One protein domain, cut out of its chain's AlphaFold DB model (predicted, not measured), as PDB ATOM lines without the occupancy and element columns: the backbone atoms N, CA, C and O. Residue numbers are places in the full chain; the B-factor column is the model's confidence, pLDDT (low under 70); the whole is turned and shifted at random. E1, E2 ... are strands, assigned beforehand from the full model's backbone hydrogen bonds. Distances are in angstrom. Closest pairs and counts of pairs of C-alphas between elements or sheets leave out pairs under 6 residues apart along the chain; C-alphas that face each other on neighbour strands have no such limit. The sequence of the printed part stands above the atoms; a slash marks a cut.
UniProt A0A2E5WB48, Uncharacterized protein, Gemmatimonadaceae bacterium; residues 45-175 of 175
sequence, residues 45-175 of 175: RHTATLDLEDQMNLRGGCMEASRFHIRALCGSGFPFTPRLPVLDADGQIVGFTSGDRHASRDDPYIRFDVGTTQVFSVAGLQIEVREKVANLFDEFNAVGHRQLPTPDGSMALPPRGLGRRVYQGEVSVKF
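AT A GLANCE: This is residues 45 to 175 of the 175 residues of an uncharacterized protein of Gemmatimonadaceae bacterium (UniProt A0A2E5WB48). A long, twisted sheet of five strands makes one end of a rod, and two small hairpins continue the rod beyond it. E7 and E8 are near the middle of the length, and E3 and E4 are near the far tip, joined to the large sheet by two short links, one from E2 to E3 and one from E4 back to E5. The printed part has 131 residues with nine named strands, E1 to E9 in order along the chain, and no named helix; the class is all strand. The large sheet has the order E1, E2, E5, E6, E9, and it and both two-strand sheets are antiparallel. The whole is extended, with a radius of gyration of the C-alphas of 23.4 A and spans of 80 by 23 by 22 A.

HOW THE PARTS SIT: E1, residues 48 to 56, and E2, residues 63 to 75, form a hairpin, with N 50 and O 72 at 2.9 A. E3, residues 83 to 87, and E4, residues 93 to 98, form another hairpin, apart from the large sheet; N 84 and O 97 are 2.8 A apart. Between this hairpin and the large sheet, residues 79 to 80 pair antiparallel with residues 104 to 105. E5, residues 109 to 122, is the antiparallel neighbour of E2, at 170 degrees, with N 71 and O 113 at 2.8 A. E5 and E6, residues 125 to 134, form a hairpin, with N 118 and O 129 at 2.8 A. E7, residues 142 to 145, and E8, residues 159 to 161, form a hairpin, with N 143 and O 160 at 2.8 A; the closest C-alphas of E5 and E7, Tyr 109 and Ala 142, are 7.3 A apart. E9, residues 166 to 174, is the antiparallel neighbour of E6, with N 130 and O 170 at 2.8 A. E1 and E9 are the edge strands of the large sheet.

IN THESE COORDINATES: E1 is 26.3 A long from first to last C-alpha and begins at C-alpha 48 (192.048, 207.389, 152.214). E2 is 37.2 A long, E5 42.7 A, E6 29.1 A and E9 26.6 A, while E3, E4, E7 and E8 are shorter. E4 begins at C-alpha 93 (185.322, 229.983, 122.029), and E9 ends at C-alpha 174 (173.042, 176.784, 150.314).

THE WHOLE: The two C-alphas farthest apart, those of Ala 89 and Ala 123, are 80.1 A apart. The printed part has no cut. The link from E7 to E8 is long, and its residues 148 to 149 pair antiparallel with residues 155 to 156. The mean pLDDT of the printed part is 84.4, and residues 45 to 47, residues 57 to 60 and residue 153 are under 70.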
ATOM      1  N   ARG A  45     190.511 208.792 142.931       60.69
ATOM      2  CA  ARG A  45     189.254 209.322 143.513       60.69
ATOM      3  C   ARG A  45     189.160 209.304 145.045       60.69
ATOM      4  O   ARG A  45     188.373 210.074 145.583       60.69
ATOM      5  N   HIS A  46     189.942 208.479 145.749       65.00
ATOM      6  CA  HIS A  46     189.930 208.374 147.219       65.00
ATOM      7  C   HIS A  46     191.346 208.525 147.773       65.00
ATOM      8  O   HIS A  46     192.234 207.752 147.413       65.00
ATOM      9  N   THR A  47     191.562 209.495 148.658       68.31
ATOM     10  CA  THR A  47     192.867 209.722 149.299       68.31
ATOM     11  C   THR A  47     193.092 208.728 150.436       68.31
ATOM     12  O   THR A  47     194.206 208.241 150.631       68.31
ATOM     13  N   ALA A  48     192.023 208.385 151.156       75.81
ATOM     14  CA  ALA A  48     192.048 207.389 152.214       75.81
ATOM     15  C   ALA A  48     190.762 206.557 152.212       75.81
ATOM     16  O   ALA A  48     189.671 207.059 151.941       75.81
ATOM     17  N   THR A  49     190.904 205.273 152.528       82.81
ATOM     18  CA  THR A  49     189.790 204.385 152.876       82.81
ATOM     19  C   THR A  49     190.062 203.784 154.243       82.81
ATOM     20  O   THR A  49     191.187 203.347 154.510       82.81
ATOM     21  N   LEU A  50     189.039 203.794 155.094       85.88
ATOM     22  CA  LEU A  50     189.061 203.202 156.421       85.88
ATOM     23  C   LEU A  50     187.915 202.198 156.503       85.88
ATOM     24  O   LEU A  50     186.751 202.572 156.361       85.88
ATOM     25  N   ASP A  51     188.258 200.931 156.689       89.69
ATOM     26  CA  ASP A  51     187.299 199.845 156.870       89.69
ATOM     27  C   ASP A  51     187.343 199.378 158.328       89.69
ATOM     28  O   ASP A  51     188.410 199.030 158.841       89.69
ATOM     29  N   LEU A  52     186.176 199.384 158.972       88.81
ATOM     30  CA  LEU A  52     185.918 198.802 160.280       88.81
ATOM     31  C   LEU A  52     185.011 197.593 160.071       88.81
ATOM     32  O   LEU A  52     183.871 197.757 159.647       88.81
ATOM     33  N   GLU A  53     185.500 196.400 160.378       91.06
ATOM     34  CA  GLU A  53     184.700 195.176 160.341       91.06
ATOM     35  C   GLU A  53     184.667 194.535 161.724       91.06
ATOM     36  O   GLU A  53     185.709 194.388 162.372       91.06
ATOM     37  N   ASP A  54     183.469 194.139 162.145       87.94
ATOM     38  CA  ASP A  54     183.249 193.307 163.317       87.94
ATOM     39  C   ASP A  54     182.540 192.009 162.917       87.94
ATOM     40  O   ASP A  54     181.590 191.995 162.122       87.94
ATOM     41  N   GLN A  55     183.020 190.904 163.482       85.38
ATOM     42  CA  GLN A  55     182.439 189.583 163.323       85.38
ATOM     43  C   GLN A  55     181.899 189.111 164.668       85.38
ATOM     44  O   GLN A  55     182.645 188.757 165.580       85.38
ATOM     45  N   MET A  56     180.579 188.997 164.740       81.56
ATOM     46  CA  MET A  56     179.868 188.475 165.892       81.56
ATOM     47  C   MET A  56     179.515 187.011 165.631       81.56
ATOM     48  O   MET A  56     178.644 186.679 164.822       81.56
ATOM     49  N   ASN A  57     180.189 186.104 166.337       69.25
ATOM     50  CA  ASN A  57     179.776 184.703 166.387       69.25
ATOM     51  C   ASN A  57     178.638 184.569 167.399       69.25
ATOM     52  O   ASN A  57     178.849 184.228 168.563       69.25
ATOM     53  N   LEU A  58     177.427 184.872 166.946       67.56
ATOM     54  CA  LEU A  58     176.212 184.761 167.740       67.56
ATOM     55  C   LEU A  58     175.806 183.288 167.778       67.56
ATOM     56  O   LEU A  58     174.971 182.849 167.005       67.56
ATOM     57  N   ARG A  59     176.443 182.489 168.638       62.72
ATOM     58  CA  ARG A  59     176.057 181.085 168.844       62.72
ATOM     59  C   ARG A  59     174.800 181.031 169.714       62.72
ATOM     60  O   ARG A  59     174.880 180.761 170.907       62.72
ATOM     61  N   GLY A  60     173.651 181.333 169.115       64.56
ATOM     62  CA  GLY A  60     172.353 181.315 169.784       64.56
ATOM     63  C   GLY A  60     171.195 181.335 168.788       64.56
ATOM     64  O   GLY A  60     171.082 182.245 167.971       64.56
ATOM     65  N   GLY A  61     170.309 180.340 168.871       78.19
ATOM     66  CA  GLY A  61     169.157 180.217 167.973       78.19
ATOM     67  C   GLY A  61     169.532 179.741 166.566       78.19
ATOM     68  O   GLY A  61     170.444 178.938 166.398       78.19
ATOM     69  N   CYS A  62     168.793 180.206 165.556       82.94
ATOM     70  CA  CYS A  62     169.014 179.849 164.150       82.94
ATOM     71  C   CYS A  62     170.077 180.707 163.455       82.94
ATOM     72  O   CYS A  62     170.396 180.441 162.305       82.94
ATOM     73  N   MET A  63     170.610 181.743 164.100       87.12
ATOM     74  CA  MET A  63     171.664 182.576 163.528       87.12
ATOM     75  C   MET A  63     173.021 181.968 163.883       87.12
ATOM     76  O   MET A  63     173.302 181.729 165.051       87.12
ATOM     77  N   GLU A  64     173.851 181.689 162.882       88.75
ATOM     78  CA  GLU A  64     175.163 181.050 163.063       88.75
ATOM     79  C   GLU A  64     176.304 182.070 163.086       88.75
ATOM     80  O   GLU A  64     177.308 181.883 163.776       88.75
ATOM     81  N   ALA A  65     176.162 183.147 162.313       88.50
ATOM     82  CA  ALA A  65     177.159 184.198 162.213       88.50
ATOM     83  C   ALA A  65     176.513 185.528 161.834       88.50
ATOM     84  O   ALA A  65     175.580 185.580 161.032       88.50
ATOM     85  N   SER A  66     177.074 186.612 162.358       90.25
ATOM     86  CA  SER A  66     176.786 187.964 161.910       90.25
ATOM     87  C   SER A  66     178.091 188.715 161.684       90.25
ATOM     88  O   SER A  66     179.059 188.573 162.433       90.25
ATOM     89  N   ARG A  67     178.137 189.500 160.616       92.00
ATOM     90  CA  ARG A  67     179.204 190.453 160.337       92.00
ATOM     91  C   ARG A  67     178.583 191.805 160.077       92.00
ATOM     92  O   ARG A  67     177.539 191.909 159.430       92.00
ATOM     93  N   PHE A  68     179.260 192.837 160.536       91.69
ATOM     94  CA  PHE A  68     178.921 194.212 160.239       91.69
ATOM     95  C   PHE A  68     180.187 194.938 159.808       91.69
ATOM     96  O   PHE A  68     181.252 194.734 160.387       91.69
ATOM     97  N   HIS A  69     180.075 195.772 158.780       92.81
ATOM     98  CA  HIS A  69     181.177 196.602 158.328       92.81
ATOM     99  C   HIS A  69     180.739 198.045 158.106       92.81
ATOM    100  O   HIS A  69     179.657 198.321 157.581       92.81
ATOM    101  N   ILE A  70     181.631 198.963 158.460       92.62
ATOM    102  CA  ILE A  70     181.571 200.379 158.116       92.62
ATOM    103  C   ILE A  70     182.777 200.684 157.245       92.62
ATOM    104  O   ILE A  70     183.908 200.369 157.604       92.62
ATOM    105  N   ARG A  71     182.542 201.358 156.127       92.25
ATOM    106  CA  ARG A  71     183.592 201.906 155.279       92.25
ATOM    107  C   ARG A  71     183.464 203.417 155.221       92.25
ATOM    108  O   ARG A  71     182.440 203.926 154.774       92.25
ATOM    109  N   ALA A  72     184.521 204.118 155.609       90.31
ATOM    110  CA  ALA A  72     184.682 205.544 155.374       90.31
ATOM    111  C   ALA A  72     185.617 205.771 154.177       90.31
ATOM    112  O   ALA A  72     186.742 205.267 154.131       90.31
ATOM    113  N   LEU A  73     185.140 206.532 153.198       87.81
ATOM    114  CA  LEU A  73     185.867 206.957 152.007       87.81
ATOM    115  C   LEU A  73     186.119 208.456 152.118       87.81
ATOM    116  O   LEU A  73     185.169 209.234 152.106       87.81
ATOM    117  N   CYS A  74     187.384 208.859 152.184       85.38
ATOM    118  CA  CYS A  74     187.764 210.264 152.292       85.38
ATOM    119  C   CYS A  74     188.505 210.707 151.026       85.38
ATOM    120  O   CYS A  74     189.525 210.118 150.643       85.38
ATOM    121  N   GLY A  75     188.013 211.764 150.387       81.88
ATOM    122  CA  GLY A  75     188.714 212.488 149.334       81.88
ATOM    123  C   GLY A  75     189.213 213.816 149.877       81.88
ATOM    124  O   GLY A  75     188.426 214.619 150.361       81.88
ATOM    125  N   SER A  76     190.517 214.073 149.802       75.69
ATOM    126  CA  SER A  76     191.067 215.347 150.268       75.69
ATOM    127  C   SER A  76     190.900 216.482 149.260       75.69
ATOM    128  O   SER A  76     191.297 217.592 149.594       75.69
ATOM    129  N   GLY A  77     190.350 216.227 148.067       73.69
ATOM    130  CA  GLY A  77     190.294 217.157 146.935       73.69
ATOM    131  C   GLY A  77     191.534 217.044 146.039       73.69
ATOM    132  O   GLY A  77     192.667 217.202 146.506       73.69
ATOM    133  N   PHE A  78     191.352 216.738 144.752       73.06
ATOM    134  CA  PHE A  78     192.472 216.520 143.831       73.06
ATOM    135  C   PHE A  78     192.893 217.826 143.134       73.06
ATOM    136  O   PHE A  78     192.027 218.521 142.598       73.06
ATOM    137  N   PRO A  79     194.193 218.184 143.120       76.94
ATOM    138  CA  PRO A  79     194.662 219.339 142.371       76.94
ATOM    139  C   PRO A  79     194.764 219.021 140.873       76.94
ATOM    140  O   PRO A  79     195.529 218.147 140.462       76.94
ATOM    141  N   PHE A  80     194.065 219.776 140.032       75.00
ATOM    142  CA  PHE A  80     194.042 219.581 138.583       75.00
ATOM    143  C   PHE A  80     194.452 220.844 137.820       75.00
ATOM    144  O   PHE A  80     194.399 221.964 138.326       75.00
ATOM    145  N   THR A  81     194.884 220.649 136.574       80.50
ATOM    146  CA  THR A  81     195.164 221.744 135.639       80.50
ATOM    147  C   THR A  81     193.865 222.127 134.926       80.50
ATOM    148  O   THR A  81     193.302 221.278 134.221       80.50
ATOM    149  N   PRO A  82     193.350 223.357 135.094       79.56
ATOM    150  CA  PRO A  82     192.146 223.789 134.397       79.56
ATOM    151  C   PRO A  82     192.405 223.919 132.891       79.56
ATOM    152  O   PRO A  82     193.522 224.214 132.464       79.56
ATOM    153  N   ARG A  83     191.374 223.712 132.070       82.06
ATOM    154  CA  ARG A  83     191.372 224.145 130.672       82.06
ATOM    155  C   ARG A  83     190.778 225.538 130.619       82.06
ATOM    156  O   ARG A  83     189.696 225.778 131.149       82.06
ATOM    157  N   LEU A  84     191.496 226.432 129.963       83.19
ATOM    158  CA  LEU A  84     191.071 227.801 129.743       83.19
ATOM    159  C   LEU A  84     190.526 227.921 128.313       83.19
ATOM    160  O   LEU A  84     191.142 227.375 127.387       83.19
ATOM    161  N   PRO A  85     189.375 228.584 128.119       84.25
ATOM    162  CA  PRO A  85     188.845 228.841 126.792       84.25
ATOM    163  C   PRO A  85     189.750 229.838 126.062       84.25
ATOM    164  O   PRO A  85     190.248 230.796 126.652       84.25
ATOM    165  N   VAL A  86     189.965 229.603 124.771       85.75
ATOM    166  CA  VAL A  86     190.599 230.568 123.869       85.75
ATOM    167  C   VAL A  86     189.483 231.283 123.124       85.75
ATOM    168  O   VAL A  86     188.712 230.629 122.419       85.75
ATOM    169  N   LEU A  87     189.390 232.599 123.317       87.31
ATOM    170  CA  LEU A  87     188.383 233.452 122.691       87.31
ATOM    171  C   LEU A  87     188.944 234.094 121.416       87.31
ATOM    172  O   LEU A  87     190.119 234.465 121.383       87.31
ATOM    173  N   ASP A  88     188.120 234.226 120.379       86.00
ATOM    174  CA  ASP A  88     188.426 235.076 119.226       86.00
ATOM    175  C   ASP A  88     188.084 236.555 119.486       86.00
ATOM    176  O   ASP A  88     187.701 236.948 120.591       86.00
ATOM    177  N   ALA A  89     188.261 237.395 118.463       86.94
ATOM    178  CA  ALA A  89     187.987 238.830 118.543       86.94
ATOM    179  C   ALA A  89     186.502 239.153 118.804       86.94
ATOM    180  O   ALA A  89     186.206 240.215 119.350       86.94
ATOM    181  N   ASP A  90     185.599 238.232 118.459       85.12
ATOM    182  CA  ASP A  90     184.153 238.349 118.650       85.12
ATOM    183  C   ASP A  90     183.695 237.699 119.975       85.12
ATOM    184  O   ASP A  90     182.497 237.620 120.266       85.12
ATOM    185  N   GLY A  91     184.644 237.233 120.798       80.56
ATOM    186  CA  GLY A  91     184.389 236.601 122.090       80.56
ATOM    187  C   GLY A  91     183.893 235.156 121.999       80.56
ATOM    188  O   GLY A  91     183.417 234.621 123.000       80.56
ATOM    189  N   GLN A  92     183.988 234.505 120.836       82.31
ATOM    190  CA  GLN A  92     183.598 233.106 120.660       82.31
ATOM    191  C   GLN A  92     184.728 232.156 121.050       82.31
ATOM    192  O   GLN A  92     185.907 232.412 120.815       82.31
ATOM    193  N   ILE A  93     184.360 231.012 121.627       82.00
ATOM    194  CA  ILE A  93     185.322 229.983 122.029       82.00
ATOM    195  C   ILE A  93     185.789 229.225 120.783       82.00
ATOM    196  O   ILE A  93     185.061 228.398 120.235       82.00
ATOM    197  N   VAL A  94     187.029 229.477 120.368       85.81
ATOM    198  CA  VAL A  94     187.665 228.843 119.199       85.81
ATOM    199  C   VAL A  94     188.568 227.666 119.564       85.81
ATOM    200  O   VAL A  94     188.992 226.904 118.696       85.81
ATOM    201  N   GLY A  95     188.861 227.478 120.852       84.19
ATOM    202  CA  GLY A  95     189.682 226.367 121.316       84.19
ATOM    203  C   GLY A  95     189.887 226.341 122.824       84.19
ATOM    204  O   GLY A  95     189.265 227.092 123.574       84.19
ATOM    205  N   PHE A  96     190.787 225.460 123.263       84.06
ATOM    206  CA  PHE A  96     191.161 225.310 124.665       84.06
ATOM    207  C   PHE A  96     192.676 225.251 124.810       84.06
ATOM    208  O   PHE A  96     193.351 224.569 124.038       84.06
ATOM    209  N   THR A  97     193.187 225.899 125.849       85.94
ATOM    210  CA  THR A  97     194.575 225.765 126.291       85.94
ATOM    211  C   THR A  97     194.627 225.262 127.732       85.94
ATOM    212  O   THR A  97     193.643 225.341 128.470       85.94
ATOM    213  N   SER A  98     195.762 224.708 128.142       83.38
ATOM    214  CA  SER A  98     195.991 224.364 129.546       83.38
ATOM    215  C   SER A  98     196.297 225.638 130.329       83.38
ATOM    216  O   SER A  98     197.148 226.419 129.913       83.38
ATOM    217  N   GLY A  99     195.617 225.834 131.456       82.94
ATOM    218  CA  GLY A  99     195.985 226.857 132.429       82.94
ATOM    219  C   GLY A  99     197.174 226.432 133.289       82.94
ATOM    220  O   GLY A  99     197.854 225.439 133.008       82.94
ATOM    221  N   ASP A 100     197.388 227.171 134.372       84.56
ATOM    222  CA  ASP A 100     198.469 226.895 135.312       84.56
ATOM    223  C   ASP A 100     198.343 225.498 135.924       84.56
ATOM    224  O   ASP A 100     197.271 225.034 136.335       84.56
ATOM    225  N   ARG A 101     199.474 224.794 135.969       81.44
ATOM    226  CA  ARG A 101     199.511 223.405 136.420       81.44
ATOM    227  C   ARG A 101     199.058 223.312 137.876       81.44
ATOM    228  O   ARG A 101     199.634 223.974 138.732       81.44
ATOM    229  N   HIS A 102     198.081 222.446 138.156       79.75
ATOM    230  CA  HIS A 102     197.543 222.223 139.509       79.75
ATOM    231  C   HIS A 102     196.950 223.473 140.192       79.75
ATOM    232  O   HIS A 102     196.809 223.486 141.413       79.75
ATOM    233  N   ALA A 103     196.582 224.508 139.431       79.25
ATOM    234  CA  ALA A 103     196.034 225.749 139.983       79.25
ATOM    235  C   ALA A 103     194.580 225.638 140.475       79.25
ATOM    236  O   ALA A 103     194.065 226.566 141.094       79.25
ATOM    237  N   SER A 104     193.898 224.523 140.206       77.06
ATOM    238  CA  SER A 104     192.522 224.279 140.644       77.06
ATOM    239  C   SER A 104     192.423 223.003 141.465       77.06
ATOM    240  O   SER A 104     193.275 222.120 141.363       77.06
ATOM    241  N   ARG A 105     191.382 222.898 142.296       78.50
ATOM    242  CA  ARG A 105     191.201 221.785 143.227       78.50
ATOM    243  C   ARG A 105     189.735 221.391 143.320       78.50
ATOM    244  O   ARG A 105     188.881 222.268 143.348       78.50
ATOM    245  N   ASP A 106     189.469 220.090 143.370       77.50
ATOM    246  CA  ASP A 106     188.134 219.581 143.695       77.50
ATOM    247  C   ASP A 106     187.841 219.712 145.196       77.50
ATOM    248  O   ASP A 106     188.765 219.710 146.021       77.50
ATOM    249  N   ASP A 107     186.558 219.771 145.547       81.69
ATOM    250  CA  ASP A 107     186.128 219.822 146.940       81.69
ATOM    251  C   ASP A 107     186.489 218.525 147.683       81.69
ATOM    252  O   ASP A 107     186.407 217.422 147.124       81.69
ATOM    253  N   PRO A 108     186.922 218.628 148.952       82.81
ATOM    254  CA  PRO A 108     187.080 217.458 149.794       82.81
ATOM    255  C   PRO A 108     185.713 216.835 150.084       82.81
ATOM    256  O   PRO A 108     184.692 217.518 150.105       82.81
ATOM    257  N   TYR A 109     185.698 215.534 150.352       84.44
ATOM    258  CA  TYR A 109     184.461 214.824 150.638       84.44
ATOM    259  C   TYR A 109     184.682 213.641 151.581       84.44
ATOM    260  O   TYR A 109     185.780 213.073 151.651       84.44
ATOM    261  N   ILE A 110     183.620 213.247 152.282       87.62
ATOM    262  CA  ILE A 110     183.587 212.048 153.115       87.62
ATOM    263  C   ILE A 110     182.320 211.252 152.823       87.62
ATOM    264  O   ILE A 110     181.217 211.783 152.787       87.62
ATOM    265  N   ARG A 111     182.469 209.947 152.616       90.12
ATOM    266  CA  ARG A 111     181.346 209.051 152.353       90.12
ATOM    267  C   ARG A 111     181.403 207.841 153.265       90.12
ATOM    268  O   ARG A 111     182.443 207.202 153.388       90.12
ATOM    269  N   PHE A 112     180.247 207.487 153.811       92.81
ATOM    270  CA  PHE A 112     180.070 206.298 154.628       92.81
ATOM    271  C   PHE A 112     179.241 205.259 153.886       92.81
ATOM    272  O   PHE A 112     178.154 205.561 153.390       92.81
ATOM    273  N   ASP A 113     179.751 204.037 153.838       93.81
ATOM    274  CA  ASP A 113     178.993 202.854 153.463       93.81
ATOM    275  C   ASP A 113     178.885 201.948 154.696       93.81
ATOM    276  O   ASP A 113     179.847 201.785 155.446       93.81
ATOM    277  N   VAL A 114     177.719 201.348 154.898       95.69
ATOM    278  CA  VAL A 114     177.459 200.391 155.978       95.69
ATOM    279  C   VAL A 114     176.909 199.115 155.373       95.69
ATOM    280  O   VAL A 114     176.104 199.177 154.448       95.69
ATOM    281  N   GLY A 115     177.301 197.962 155.904       95.50
ATOM    282  CA  GLY A 115     176.672 196.706 155.535       95.50
ATOM    283  C   GLY A 115     176.668 195.676 156.650       95.50
ATOM    284  O   GLY A 115     177.471 195.725 157.580       95.50
ATOM    285  N   THR A 116     175.747 194.728 156.535       94.56
ATOM    286  CA  THR A 116     175.652 193.555 157.398       94.56
ATOM    287  C   THR A 116     175.598 192.285 156.556       94.56
ATOM    288  O   THR A 116     175.155 192.283 155.408       94.56
ATOM    289  N   THR A 117     176.117 191.194 157.103       94.50
ATOM    290  CA  THR A 117     175.993 189.851 156.544       94.50
ATOM    291  C   THR A 117     175.590 188.913 157.662       94.50
ATOM    292  O   THR A 117     176.287 188.825 158.669       94.50
ATOM    293  N   GLN A 118     174.475 188.219 157.493       93.19
ATOM    294  CA  GLN A 118     173.897 187.335 158.497       93.19
ATOM    295  C   GLN A 118     173.731 185.947 157.897       93.19
ATOM    296  O   GLN A 118     173.237 185.805 156.781       93.19
ATOM    297  N   VAL A 119     174.167 184.930 158.631       93.31
ATOM    298  CA  VAL A 119     174.047 183.528 158.235       93.31
ATOM    299  C   VAL A 119     173.092 182.843 159.195       93.31
ATOM    300  O   VAL A 119     173.304 182.871 160.408       93.31
ATOM    301  N   PHE A 120     172.062 182.215 158.643       92.19
ATOM    302  CA  PHE A 120     171.048 181.469 159.366       92.19
ATOM    303  C   PHE A 120     171.069 179.999 158.961       92.19
ATOM    304  O   PHE A 120     171.260 179.678 157.791       92.19
ATOM    305  N   SER A 121     170.800 179.124 159.919       91.94
ATOM    306  CA  SER A 121     170.571 177.698 159.730       91.94
ATOM    307  C   SER A 121     169.125 177.385 160.071       91.94
ATOM    308  O   SER A 121     168.691 177.517 161.218       91.94
ATOM    309  N   VAL A 122     168.345 177.035 159.051       90.44
ATOM    310  CA  VAL A 122     166.905 176.798 159.171       90.44
ATOM    311  C   VAL A 122     166.566 175.505 158.449       90.44
ATOM    312  O   VAL A 122     166.736 175.402 157.240       90.44
ATOM    313  N   ALA A 123     166.076 174.509 159.194       89.69
ATOM    314  CA  ALA A 123     165.646 173.217 158.648       89.69
ATOM    315  C   ALA A 123     166.701 172.517 157.758       89.69
ATOM    316  O   ALA A 123     166.362 171.892 156.758       89.69
ATOM    317  N   GLY A 124     167.985 172.628 158.120       86.75
ATOM    318  CA  GLY A 124     169.102 172.046 157.364       86.75
ATOM    319  C   GLY A 124     169.581 172.884 156.174       86.75
ATOM    320  O   GLY A 124     170.560 172.507 155.542       86.75
ATOM    321  N   LEU A 125     168.941 174.022 155.890       91.94
ATOM    322  CA  LEU A 125     169.384 174.991 154.889       91.94
ATOM    323  C   LEU A 125     170.225 176.084 155.538       91.94
ATOM    324  O   LEU A 125     169.888 176.565 156.624       91.94
ATOM    325  N   GLN A 126     171.253 176.538 154.825       93.44
ATOM    326  CA  GLN A 126     172.014 177.717 155.217       93.44
ATOM    327  C   GLN A 126     171.592 178.915 154.361       93.44
ATOM    328  O   GLN A 126     171.752 178.911 153.140       93.44
ATOM    329  N   ILE A 127     171.050 179.946 155.004       95.50
ATOM    330  CA  ILE A 127     170.585 181.182 154.370       95.50
ATOM    331  C   ILE A 127     171.562 182.297 154.733       95.50
ATOM    332  O   ILE A 127     171.766 182.589 155.905       95.50
ATOM    333  N   GLU A 128     172.157 182.939 153.737       95.62
ATOM    334  CA  GLU A 128     173.031 184.095 153.905       95.62
ATOM    335  C   GLU A 128     172.318 185.343 153.378       95.62
ATOM    336  O   GLU A 128     171.965 185.418 152.202       95.62
ATOM    337  N   VAL A 129     172.100 186.322 154.252       95.44
ATOM    338  CA  VAL A 129     171.500 187.618 153.926       95.44
ATOM    339  C   VAL A 129     172.590 188.674 153.988       95.44
ATOM    340  O   VAL A 129     173.294 188.785 154.992       95.44
ATOM    341  N   ARG A 130     172.738 189.458 152.924       96.31
ATOM    342  CA  ARG A 130     173.660 190.591 152.860       96.31
ATOM    343  C   ARG A 130     172.879 191.854 152.586       96.31
ATOM    344  O   ARG A 130     172.133 191.929 151.614       96.31
ATOM    345  N   GLU A 131     173.108 192.863 153.404       97.06
ATOM    346  CA  GLU A 131     172.503 194.175 153.231       97.06
ATOM    347  C   GLU A 131     173.600 195.224 153.224       97.06
ATOM    348  O   GLU A 131     174.547 195.165 154.011       97.06
ATOM    349  N   LYS A 132     173.483 196.198 152.328       96.19
ATOM    350  CA  LYS A 132     174.421 197.305 152.224       96.19
ATOM    351  C   LYS A 132     173.689 198.602 151.929       96.19
ATOM    352  O   LYS A 132     172.869 198.680 151.017       96.19
ATOM    353  N   VAL A 133     174.054 199.643 152.664       95.94
ATOM    354  CA  VAL A 133     173.683 201.028 152.405       95.94
ATOM    355  C   VAL A 133     174.933 201.767 151.957       95.94
ATOM    356  O   VAL A 133     175.858 201.999 152.734       95.94
ATOM    357  N   ALA A 134     174.969 202.118 150.680       92.44
ATOM    358  CA  ALA A 134     175.999 202.963 150.107       92.44
ATOM    359  C   ALA A 134     175.600 204.436 150.255       92.44
ATOM    360  O   ALA A 134     174.438 204.775 150.028       92.44
ATOM    361  N   ASN A 135     176.561 205.304 150.582       91.81
ATOM    362  CA  ASN A 135     176.328 206.730 150.832       91.81
ATOM    363  C   ASN A 135     175.242 206.964 151.904       91.81
ATOM    364  O   ASN A 135     174.190 207.552 151.647       91.81
ATOM    365  N   LEU A 136     175.502 206.465 153.116       92.94
ATOM    366  CA  LEU A 136     174.572 206.441 154.245       92.94
ATOM    367  C   LEU A 136     173.949 207.808 154.554       92.94
ATOM    368  O   LEU A 136     172.794 207.851 154.955       92.94
ATOM    369  N   PHE A 137     174.657 208.915 154.332       92.88
ATOM    370  CA  PHE A 137     174.151 210.264 154.612       92.88
ATOM    371  C   PHE A 137     173.455 210.942 153.417       92.88
ATOM    372  O   PHE A 137     172.918 212.026 153.582       92.88
ATOM    373  N   ASP A 138     173.363 210.276 152.256       90.44
ATOM    374  CA  ASP A 138     172.837 210.840 150.993       90.44
ATOM    375  C   ASP A 138     173.522 212.160 150.588       90.44
ATOM    376  O   ASP A 138     172.904 213.051 150.010       90.44
ATOM    377  N   GLU A 139     174.814 212.295 150.896       87.19
ATOM    378  CA  GLU A 139     175.570 213.501 150.572       87.19
ATOM    379  C   GLU A 139     176.030 213.464 149.112       87.19
ATOM    380  O   GLU A 139     176.518 212.439 148.611       87.19
ATOM    381  N   PHE A 140     175.875 214.583 148.406       84.94
ATOM    382  CA  PHE A 140     176.409 214.715 147.059       84.94
ATOM    383  C   PHE A 140     177.914 214.974 147.136       84.94
ATOM    384  O   PHE A 140     178.362 216.075 147.432       84.94
ATOM    385  N   ASN A 141     178.697 213.938 146.850       78.88
ATOM    386  CA  ASN A 141     180.150 214.001 146.919       78.88
ATOM    387  C   ASN A 141     180.715 214.210 145.510       78.88
ATOM    388  O   ASN A 141     180.733 213.260 144.721       78.88
ATOM    389  N   ALA A 142     181.160 215.423 145.172       76.19
ATOM    390  CA  ALA A 142     181.820 215.694 143.897       76.19
ATOM    391  C   ALA A 142     183.195 215.001 143.851       76.19
ATOM    392  O   ALA A 142     184.042 215.207 144.711       76.19
ATOM    393  N   VAL A 143     183.424 214.167 142.836       72.81
ATOM    394  CA  VAL A 143     184.700 213.455 142.605       72.81
ATOM    395  C   VAL A 143     185.455 213.998 141.393       72.81
ATOM    396  O   VAL A 143     186.336 213.333 140.850       72.81
ATOM    397  N   GLY A 144     185.052 215.176 140.929       73.38
ATOM    398  CA  GLY A 144     185.642 215.875 139.802       73.38
ATOM    399  C   GLY A 144     184.625 216.752 139.094       73.38
ATOM    400  O   GLY A 144     183.417 216.596 139.262       73.38
ATOM    401  N   HIS A 145     185.116 217.626 138.228       74.00
ATOM    402  CA  HIS A 145     184.282 218.518 137.434       74.00
ATOM    403  C   HIS A 145     184.469 218.242 135.945       74.00
ATOM    404  O   HIS A 145     185.578 217.997 135.463       74.00
ATOM    405  N   ARG A 146     183.374 218.269 135.185       75.12
ATOM    406  CA  ARG A 146     183.481 218.386 133.729       75.12
ATOM    407  C   ARG A 146     183.576 219.870 133.413       75.12
ATOM    408  O   ARG A 146     182.763 220.632 133.898       75.12
ATOM    409  N   GLN A 147     184.532 220.255 132.583       77.44
ATOM    410  CA  GLN A 147     184.668 221.640 132.147       77.44
ATOM    411  C   GLN A 147     183.897 221.802 130.838       77.44
ATOM    412  O   GLN A 147     184.199 221.109 129.862       77.44
ATOM    413  N   LEU A 148     182.865 222.641 130.844       79.25
ATOM    414  CA  LEU A 148     182.026 222.927 129.684       79.25
ATOM    415  C   LEU A 148     182.089 224.418 129.343       79.25
ATOM    416  O   LEU A 148     181.976 225.232 130.256       79.25
ATOM    417  N   PRO A 149     182.235 224.777 128.060       77.06
ATOM    418  CA  PRO A 149     182.146 226.168 127.635       77.06
ATOM    419  C   PRO A 149     180.725 226.708 127.844       77.06
ATOM    420  O   PRO A 149     179.752 226.007 127.553       77.06
ATOM    421  N   THR A 150     180.602 227.947 128.317       78.44
ATOM    422  CA  THR A 150     179.326 228.675 128.406       78.44
ATOM    423  C   THR A 150     179.263 229.829 127.395       78.44
ATOM    424  O   THR A 150     180.304 230.307 126.944       78.44
ATOM    425  N   PRO A 151     178.053 230.291 127.005       74.31
ATOM    426  CA  PRO A 151     177.889 231.343 125.989       74.31
ATOM    427  C   PRO A 151     178.509 232.701 126.347       74.31
ATOM    428  O   PRO A 151     178.707 233.530 125.469       74.31
ATOM    429  N   ASP A 152     178.795 232.936 127.626       76.81
ATOM    430  CA  ASP A 152     179.446 234.142 128.146       76.81
ATOM    431  C   ASP A 152     180.986 234.068 128.101       76.81
ATOM    432  O   ASP A 152     181.663 234.948 128.629       76.81
ATOM    433  N   GLY A 153     181.551 233.013 127.502       69.75
ATOM    434  CA  GLY A 153     182.996 232.804 127.407       69.75
ATOM    435  C   GLY A 153     183.634 232.230 128.675       69.75
ATOM    436  O   GLY A 153     184.847 232.012 128.694       69.75
ATOM    437  N   SER A 154     182.852 231.964 129.728       75.94
ATOM    438  CA  SER A 154     183.340 231.315 130.945       75.94
ATOM    439  C   SER A 154     183.317 229.779 130.840       75.94
ATOM    440  O   SER A 154     182.955 229.192 129.814       75.94
ATOM    441  N   MET A 155     183.799 229.103 131.889       74.25
ATOM    442  CA  MET A 155     183.763 227.644 131.991       74.25
ATOM    443  C   MET A 155     182.789 227.236 133.088       74.25
ATOM    444  O   MET A 155     183.040 227.465 134.271       74.25
ATOM    445  N   ALA A 156     181.718 226.545 132.711       79.25
ATOM    446  CA  ALA A 156     180.909 225.816 133.668       79.25
ATOM    447  C   ALA A 156     181.682 224.593 134.168       79.25
ATOM    448  O   ALA A 156     182.289 223.848 133.391       79.25
ATOM    449  N   LEU A 157     181.596 224.359 135.475       76.50
ATOM    450  CA  LEU A 157     182.150 223.194 136.152       76.50
ATOM    451  C   LEU A 157     181.010 222.336 136.721       76.50
ATOM    452  O   LEU A 157     180.853 222.274 137.936       76.50
ATOM    453  N   PRO A 158     180.159 221.687 135.903       78.00
ATOM    454  CA  PRO A 158     179.201 220.730 136.431       78.00
ATOM    455  C   PRO A 158     179.925 219.596 137.174       78.00
ATOM    456  O   PRO A 158     180.809 218.936 136.597       78.00
ATOM    457  N   PRO A 159     179.551 219.341 138.437       76.81
ATOM    458  CA  PRO A 159     180.189 218.314 139.234       76.81
ATOM    459  C   PRO A 159     179.814 216.922 138.721       76.81
ATOM    460  O   PRO A 159     178.680 216.637 138.335       76.81
ATOM    461  N   ARG A 160     180.787 216.018 138.749       74.75
ATOM    462  CA  ARG A 160     180.594 214.577 138.622       74.75
ATOM    463  C   ARG A 160     180.638 213.997 140.021       74.75
ATOM    464  O   ARG A 160     181.705 213.921 140.619       74.75
ATOM    465  N   GLY A 161     179.478 213.619 140.539       72.94
ATOM    466  CA  GLY A 161     179.360 213.105 141.895       72.94
ATOM    467  C   GLY A 161     179.445 211.588 141.996       72.94
ATOM    468  O   GLY A 161     179.199 210.858 141.032       72.94
ATOM    469  N   LEU A 162     179.727 211.114 143.205       73.00
ATOM    470  CA  LEU A 162     179.242 209.812 143.642       73.00
ATOM    471  C   LEU A 162     177.712 209.859 143.706       73.00
ATOM    472  O   LEU A 162     177.118 210.892 144.013       73.00
ATOM    473  N   GLY A 163     177.080 208.733 143.373       76.62
ATOM    474  CA  GLY A 163     175.625 208.626 143.367       76.62
ATOM    475  C   GLY A 163     174.995 208.883 144.738       76.62
ATOM    476  O   GLY A 163     175.659 208.842 145.779       76.62
ATOM    477  N   ARG A 164     173.680 209.108 144.709       88.31
ATOM    478  CA  ARG A 164     172.809 209.187 145.888       88.31
ATOM    479  C   ARG A 164     172.895 207.926 146.750       88.31
ATOM    480  O   ARG A 164     173.524 206.940 146.361       88.31
ATOM    481  N   ARG A 165     172.235 207.940 147.904       92.69
ATOM    482  CA  ARG A 165     172.080 206.753 148.746       92.69
ATOM    483  C   ARG A 165     171.513 205.580 147.943       92.69
ATOM    484  O   ARG A 165     170.495 205.717 147.267       92.69
ATOM    485  N   VAL A 166     172.163 204.421 148.048       92.94
ATOM    486  CA  VAL A 166     171.721 203.177 147.404       92.94
ATOM    487  C   VAL A 166     171.626 202.075 148.445       92.94
ATOM    488  O   VAL A 166     172.568 201.849 149.201       92.94
ATOM    489  N   TYR A 167     170.502 201.366 148.438       95.56
ATOM    490  CA  TYR A 167     170.280 200.167 149.236       95.56
ATOM    491  C   TYR A 167     170.462 198.936 148.352       95.56
ATOM    492  O   TYR A 167     169.938 198.882 147.239       95.56
ATOM    493  N   GLN A 168     171.220 197.960 148.838       94.81
ATOM    494  CA  GLN A 168     171.439 196.679 148.178       94.81
ATOM    495  C   GLN A 168     171.140 195.566 149.169       94.81
ATOM    496  O   GLN A 168     171.645 195.585 150.290       94.81
ATOM    497  N   GLY A 169     170.319 194.614 148.743       95.75
ATOM    498  CA  GLY A 169     170.017 193.397 149.479       95.75
ATOM    499  C   GLY A 169     170.303 192.193 148.593       95.75
ATOM    500  O   GLY A 169     169.937 192.190 147.418       95.75
ATOM    501  N   GLU A 170     170.959 191.186 149.149       96.56
ATOM    502  CA  GLU A 170     171.236 189.910 148.498       96.56
ATOM    503  C   GLU A 170     170.877 188.786 149.470       96.56
ATOM    504  O   GLU A 170     171.211 188.842 150.653       96.56
ATOM    505  N   VAL A 171     170.196 187.758 148.967       96.12
ATOM    506  CA  VAL A 171     169.884 186.546 149.727       96.12
ATOM    507  C   VAL A 171     170.431 185.358 148.954       96.12
ATOM    508  O   VAL A 171     170.131 185.183 147.776       96.12
ATOM    509  N   SER A 172     171.236 184.545 149.625       95.88
ATOM    510  CA  SER A 172     171.830 183.323 149.096       95.88
ATOM    511  C   SER A 172     171.384 182.130 149.931       95.88
ATOM    512  O   SER A 172     171.371 182.201 151.157       95.88
ATOM    513  N   VAL A 173     171.044 181.019 149.280       94.81
ATOM    514  CA  VAL A 173     170.664 179.768 149.950       94.81
ATOM    515  C   VAL A 173     171.639 178.676 149.531       94.81
ATOM    516  O   VAL A 173     171.889 178.497 148.340       94.81
ATOM    517  N   LYS A 174     172.196 177.964 150.509       90.88
ATOM    518  CA  LYS A 174     173.042 176.784 150.314       90.88
ATOM    519  C   LYS A 174     172.313 175.558 150.865       90.88
ATOM    520  O   LYS A 174     171.662 175.642 151.911       90.88
ATOM    521  N   PHE A 175     172.427 174.457 150.133       83.44
ATOM    522  CA  PHE A 175     171.817 173.152 150.386       83.44
ATOM    523  C   PHE A 175     172.893 172.068 150.396       83.44
ATOM    524  O   PHE A 175     173.919 172.262 149.700       83.44
TER     525      PHE A 175